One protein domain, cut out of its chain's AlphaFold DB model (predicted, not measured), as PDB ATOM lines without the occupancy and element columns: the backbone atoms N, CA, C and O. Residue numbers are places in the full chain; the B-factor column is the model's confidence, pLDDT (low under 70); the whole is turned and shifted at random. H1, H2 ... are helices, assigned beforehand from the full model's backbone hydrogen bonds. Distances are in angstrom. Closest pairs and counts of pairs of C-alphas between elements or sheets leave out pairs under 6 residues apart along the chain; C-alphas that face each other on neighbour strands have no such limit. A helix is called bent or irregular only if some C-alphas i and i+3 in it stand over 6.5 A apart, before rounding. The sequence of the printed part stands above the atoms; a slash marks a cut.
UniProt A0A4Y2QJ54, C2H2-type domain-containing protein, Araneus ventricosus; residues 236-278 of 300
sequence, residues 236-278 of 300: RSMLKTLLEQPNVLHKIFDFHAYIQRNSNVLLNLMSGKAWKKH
ATOM      1  N   ARG A 236      36.052  13.879  46.081       91.94
ATOM      2  CA  ARG A 236      35.910  14.341  44.693       91.94
ATOM      3  C   ARG A 236      36.683  15.636  44.453       91.94
ATOM      4  O   ARG A 236      37.387  15.727  43.452       91.94
ATOM      5  N   SER A 237      36.555  16.606  45.357       91.75
ATOM      6  CA  SER A 237      37.251  17.889  45.268       91.75
ATOM      7  C   SER A 237      38.758  17.687  45.413       91.75
ATOM      8  O   SER A 237      39.513  18.172  44.580       91.75
ATOM      9  N   MET A 238      39.190  16.870  46.381       90.25
ATOM     10  CA  MET A 238      40.613  16.563  46.585       90.25
ATOM     11  C   MET A 238      41.256  15.898  45.369       90.25
ATOM     12  O   MET A 238      42.311  16.326  44.904       90.25
ATOM     13  N   LEU A 239      40.620  14.849  44.839       91.69
ATOM     14  CA  LEU A 239      41.129  14.126  43.678       91.69
ATOM     15  C   LEU A 239      41.155  15.012  42.439       91.69
ATOM     16  O   LEU A 239      42.099  14.919  41.663       91.69
ATOM     17  N   LYS A 240      40.155  15.881  42.258       91.81
ATOM     18  CA  LYS A 240      40.155  16.849  41.162       91.81
ATOM     19  C   LYS A 240      41.384  17.757  41.251       91.81
ATOM     20  O   LYS A 240      42.173  17.772  40.313       91.81
ATOM     21  N   THR A 241      41.598  18.408  42.396       89.94
ATOM     22  CA  THR A 241      42.749  19.299  42.606       89.94
ATOM     23  C   THR A 241      44.085  18.584  42.402       89.94
ATOM     24  O   THR A 241      44.990  19.156  41.801       89.94
ATOM     25  N   LEU A 242      44.210  17.329  42.855       90.62
ATOM     26  CA  LEU A 242      45.414  16.511  42.667       90.62
ATOM     27  C   LEU A 242      45.654  16.157  41.193       90.62
ATOM     28  O   LEU A 242      46.775  16.270  40.708       90.62
ATOM     29  N   LEU A 243      44.622  15.696  40.487       92.38
ATOM     30  CA  LEU A 243      44.745  15.236  39.102       92.38
ATOM     31  C   LEU A 243      44.938  16.393  38.114       92.38
ATOM     32  O   LEU A 243      45.540  16.188  37.062       92.38
ATOM     33  N   GLU A 244      44.455  17.589  38.458       91.81
ATOM     34  CA  GLU A 244      44.658  18.825  37.693       91.81
ATOM     35  C   GLU A 244      46.050  19.444  37.909       91.81
ATOM     36  O   GLU A 244      46.425  20.359  37.174       91.81
ATOM     37  N   GLN A 245      46.853  18.934  38.854       90.94
ATOM     38  CA  GLN A 245      48.238  19.378  39.003       90.94
ATOM     39  C   GLN A 245      49.062  19.071  37.738       90.94
ATOM     40  O   GLN A 245      48.895  18.003  37.126       90.94
ATOM     41  N   PRO A 246      50.017  19.949  37.373       93.62
ATOM     42  CA  PRO A 246      50.868  19.748  36.210       93.62
ATOM     43  C   PRO A 246      51.519  18.362  36.195       93.62
ATOM     44  O   PRO A 246      52.161  17.933  37.154       93.62
ATOM     45  N   ASN A 247      51.365  17.658  35.073       93.62
ATOM     46  CA  ASN A 247      51.940  16.336  34.806       93.62
ATOM     47  C   ASN A 247      51.482  15.181  35.714       93.62
ATOM     48  O   ASN A 247      51.928  14.054  35.490       93.62
ATOM     49  N   VAL A 248      50.592  15.385  36.691       94.12
ATOM     50  CA  VAL A 248      50.134  14.283  37.554       94.12
ATOM     51  C   VAL A 248      49.360  13.253  36.741       94.12
ATOM     52  O   VAL A 248      49.741  12.082  36.714       94.12
ATOM     53  N   LEU A 249      48.333  13.678  36.005       92.62
ATOM     54  CA  LEU A 249      47.535  12.764  35.190       92.62
ATOM     55  C   LEU A 249      48.371  12.067  34.100       92.62
ATOM     56  O   LEU A 249      48.208  10.868  33.870       92.62
ATOM     57  N   HIS A 250      49.315  12.788  33.485       93.06
ATOM     58  CA  HIS A 250      50.239  12.230  32.493       93.06
ATOM     59  C   HIS A 250      51.092  11.105  33.088       93.06
ATOM     60  O   HIS A 250      51.121  10.003  32.547       93.06
ATOM     61  N   LYS A 251      51.717  11.339  34.249       93.06
ATOM     62  CA  LYS A 251      52.513  10.319  34.950       93.06
ATOM     63  C   LYS A 251      51.687   9.085  35.303       93.06
ATOM     64  O   LYS A 251      52.184   7.964  35.210       93.06
ATOM     65  N   ILE A 252      50.425   9.274  35.693       90.06
ATOM     66  CA  ILE A 252      49.518   8.159  35.980       90.06
ATOM     67  C   ILE A 252      49.254   7.340  34.701       90.06
ATOM     68  O   ILE A 252      49.307   6.106  34.744       90.06
ATOM     69  N   PHE A 253      49.005   7.993  33.562       89.25
ATOM     70  CA  PHE A 253      48.824   7.303  32.282       89.25
ATOM     71  C   PHE A 253      50.089   6.574  31.822       89.25
ATOM     72  O   PHE A 253      49.998   5.412  31.416       89.25
ATOM     73  N   ASP A 254      51.260   7.201  31.942       90.12
ATOM     74  CA  ASP A 254      52.548   6.584  31.614       90.12
ATOM     75  C   ASP A 254      52.783   5.319  32.436       90.12
ATOM     76  O   ASP A 254      53.138   4.267  31.896       90.12
ATOM     77  N   PHE A 255      52.533   5.399  33.744       86.69
ATOM     78  CA  PHE A 255      52.674   4.268  34.649       86.69
ATOM     79  C   PHE A 255      51.719   3.129  34.282       86.69
ATOM     80  O   PHE A 255      52.121   1.964  34.235       86.69
ATOM     81  N   HIS A 256      50.465   3.443  33.955       82.38
ATOM     82  CA  HIS A 256      49.516   2.428  33.515       82.38
ATOM     83  C   HIS A 256      49.940   1.766  32.195       82.38
ATOM     84  O   HIS A 256      49.921   0.537  32.092       82.38
ATOM     85  N   ALA A 257      50.376   2.548  31.203       84.69
ATOM     86  CA  ALA A 257      50.879   2.020  29.936       84.69
ATOM     87  C   ALA A 257      52.125   1.140  30.139       84.69
ATOM     88  O   ALA A 257      52.258   0.089  29.507       84.69
ATOM     89  N   TYR A 258      53.017   1.530  31.053       85.31
ATOM     90  CA  TYR A 258      54.174   0.733  31.452       85.31
ATOM     91  C   TYR A 258      53.756  -0.624  32.037       85.31
ATOM     92  O   TYR A 258      54.269  -1.655  31.598       85.31
ATOM     93  N   ILE A 259      52.791  -0.660  32.961       81.00
ATOM     94  CA  ILE A 259      52.306  -1.913  33.566       81.00
ATOM     95  C   ILE A 259      51.670  -2.834  32.522       81.00
ATOM     96  O   ILE A 259      51.864  -4.046  32.573       81.00
ATOM     97  N   GLN A 260      50.931  -2.282  31.558       77.12
ATOM     98  CA  GLN A 260      50.305  -3.083  30.505       77.12
ATOM     99  C   GLN A 260      51.324  -3.738  29.562       77.12
ATOM    100  O   GLN A 260      51.075  -4.838  29.071       77.12
ATOM    101  N   ARG A 261      52.462  -3.082  29.302       80.88
ATOM    102  CA  ARG A 261      53.510  -3.586  28.395       80.88
ATOM    103  C   ARG A 261      54.460  -4.584  29.057       80.88
ATOM    104  O   ARG A 261      55.058  -5.398  28.360       80.88
ATOM    105  N   ASN A 262      54.618  -4.525  30.378       76.38
ATOM    106  CA  ASN A 262      55.615  -5.314  31.096       76.38
ATOM    107  C   ASN A 262      54.971  -6.486  31.849       76.38
ATOM    108  O   ASN A 262      54.443  -6.329  32.948       76.38
ATOM    109  N   SER A 263      55.087  -7.694  31.293       64.75
ATOM    110  CA  SER A 263      54.601  -8.941  31.909       64.75
ATOM    111  C   SER A 263      55.414  -9.406  33.124       64.75
ATOM    112  O   SER A 263      54.982 -10.309  33.834       64.75
ATOM    113  N   ASN A 264      56.586  -8.805  33.360       64.88
ATOM    114  CA  ASN A 264      57.515  -9.184  34.432       64.88
ATOM    115  C   ASN A 264      57.253  -8.442  35.754       64.88
ATOM    116  O   ASN A 264      58.001  -8.610  36.715       64.88
ATOM    117  N   VAL A 265      56.217  -7.601  35.811       62.03
ATOM    118  CA  VAL A 265      55.820  -6.906  37.037       62.03
ATOM    119  C   VAL A 265      55.048  -7.885  37.924       62.03
ATOM    120  O   VAL A 265      54.071  -8.491  37.479       62.03
ATOM    121  N   LEU A 266      55.487  -8.042  39.180       59.53
ATOM    122  CA  LEU A 266      54.743  -8.754  40.225       59.53
ATOM    123  C   LEU A 266      53.286  -8.265  40.215       59.53
ATOM    124  O   LEU A 266      53.048  -7.062  40.240       59.53
ATOM    125  N   LEU A 267      52.342  -9.204  40.102       63.38
ATOM    126  CA  LEU A 267      50.889  -9.009  39.984       63.38
ATOM    127  C   LEU A 267      50.387  -7.625  40.444       63.38
ATOM    128  O   LEU A 267      50.289  -7.350  41.636       63.38
ATOM    129  N   ASN A 268      50.013  -6.770  39.488       70.44
ATOM    130  CA  ASN A 268      49.327  -5.508  39.766       70.44
ATOM    131  C   ASN A 268      47.810  -5.749  39.884       70.44
ATOM    132  O   ASN A 268      47.250  -6.532  39.112       70.44
ATOM    133  N   LEU A 269      47.125  -5.042  40.791       75.56
ATOM    134  CA  LEU A 269      45.665  -5.098  40.919       75.56
ATOM    135  C   LEU A 269      44.952  -4.819  39.588       75.56
ATOM    136  O   LEU A 269      43.999  -5.518  39.242       75.56
ATOM    137  N   MET A 270      45.447  -3.853  38.809       75.62
ATOM    138  CA  MET A 270      44.875  -3.498  37.507       75.62
ATOM    139  C   MET A 270      44.983  -4.639  36.483       75.62
ATOM    140  O   MET A 270      44.192  -4.725  35.545       75.62
ATOM    141  N   SER A 271      45.917  -5.568  36.693       73.75
ATOM    142  CA  SER A 271      46.064  -6.782  35.886       73.75
ATOM    143  C   SER A 271      45.175  -7.935  36.374       73.75
ATOM    144  O   SER A 271      45.007  -8.927  35.654       73.75
ATOM    145  N   GLY A 272      44.581  -7.812  37.565       76.50
ATOM    146  CA  GLY A 272      43.722  -8.808  38.193       76.50
ATOM    147  C   GLY A 272      42.393  -9.014  37.461       76.50
ATOM    148  O   GLY A 272      41.795  -8.087  36.913       76.50
ATOM    149  N   LYS A 273      41.892 -10.256  37.474       78.62
ATOM    150  CA  LYS A 273      40.640 -10.638  36.792       78.62
ATOM    151  C   LYS A 273      39.427  -9.838  37.284       78.62
ATOM    152  O   LYS A 273      38.574  -9.486  36.476       78.62
ATOM    153  N   ALA A 274      39.368  -9.542  38.586       80.56
ATOM    154  CA  ALA A 274      38.291  -8.754  39.180       80.56
ATOM    155  C   ALA A 274      38.266  -7.328  38.614       80.56
ATOM    156  O   ALA A 274      37.229  -6.884  38.131       80.56
ATOM    157  N   TRP A 275      39.418  -6.649  38.577       79.94
ATOM    158  CA  TRP A 275      39.507  -5.294  38.036       79.94
ATOM    159  C   TRP A 275      39.111  -5.231  36.561       79.94
ATOM    160  O   TRP A 275      38.273  -4.416  36.193       79.94
ATOM    161  N   LYS A 276      39.613  -6.162  35.737       77.19
ATOM    162  CA  LYS A 276      39.292  -6.236  34.299       77.19
ATOM    163  C   LYS A 276      37.792  -6.334  34.004       77.19
ATOM    164  O   LYS A 276      37.347  -5.897  32.948       77.19
ATOM    165  N   LYS A 277      37.006  -6.909  34.920       80.25
ATOM    166  CA  LYS A 277      35.544  -6.983  34.794       80.25
ATOM    167  C   LYS A 277      34.874  -5.623  35.025       80.25
ATOM    168  O   LYS A 277      33.877  -5.329  34.376       80.25
ATOM    169  N   HIS A 278      35.415  -4.808  35.931       77.38
ATOM    170  CA  HIS A 278      34.851  -3.513  36.325       77.38
ATOM    171  C   HIS A 278      35.432  -2.324  35.548       77.38
ATOM    172  O   HIS A 278      34.789  -1.281  35.467       77.38
TER     173      HIS A 278
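This is residues 236 to 278 of the 300 residues of the protein "C2H2-type domain-containing protein" of Araneus ventricosus (UniProt A0A4Y2QJ54). The model is an open bracket: the long helix H2 is the crossbar, the shorter helix H1 makes a corner with one end of it, and at its other end a long link without a named element leads away on the same side as H1 to the short helix H3. The legs of the bracket stay far from each other, and the space between H1 and H3 is empty. The printed part has 43 residues with three named helices, in the order H1, H2, H3, and no named strand; the class is all helix, with 28 of the 43 residues in named elements. The whole is loose, with a radius of gyration of the C-alphas of 12.9 A, and elongated, with spans of 32 by 20 by 13 A.

H1, residues 236 to 243, is close to but not clearly touching H2, residues 248 to 261, with 2 pairs of C-alphas within 8 A. Their closest C-alphas are those of Leu 243 and Leu 249, 5.4 A apart. The lines of H1 and H2 are about perpendicular, at 76 degrees, and their centres are 18.2 A apart. H3, residues 273 to 278, is apart from H2, with no C-alpha of the one within 8 A of the other. H1 and H3 are apart too. In H1 and H2 every O i to N i+4 pair is within hydrogen-bond range; in H3 it is 1 of 2, beside 2 of 3 O i to N i+3 pairs.

H1 begins at C-alpha 236, at (35.910, 14.341, 44.693), and measures 10.5 A from first to last C-alpha. H2, the longest helix with 14 residues, runs 20.4 A from C-alpha 248, at (50.134, 14.283, 37.554), to C-alpha 261, at (53.510, -3.586, 28.395). H3 has 6 residues, measures 9.2 A from first to last C-alpha and ends at C-alpha 278, at (34.851, -3.513, 36.325). No helix is bent.

The two C-alphas farthest apart are those of Ser 237 and Asn 264, at 35.5 A, while the first and last printed C-alphas, of Arg 236 and His 278, are 19.7 A apart. The printed part has no cut. The link from H1 to H2, 4 residues, is tight, and the link from H2 to H3, 11 residues, is long. Residues 236 to 242, which belong to H1, stand free; so do residues 244 to 251, of which 248 to 251 belong to H2, and residues 272 to 278, of which 273 to 278 belong to H3. The mean pLDDT of the printed part is 82.7, and it is under 70 at residues 263 to 267, in the long link.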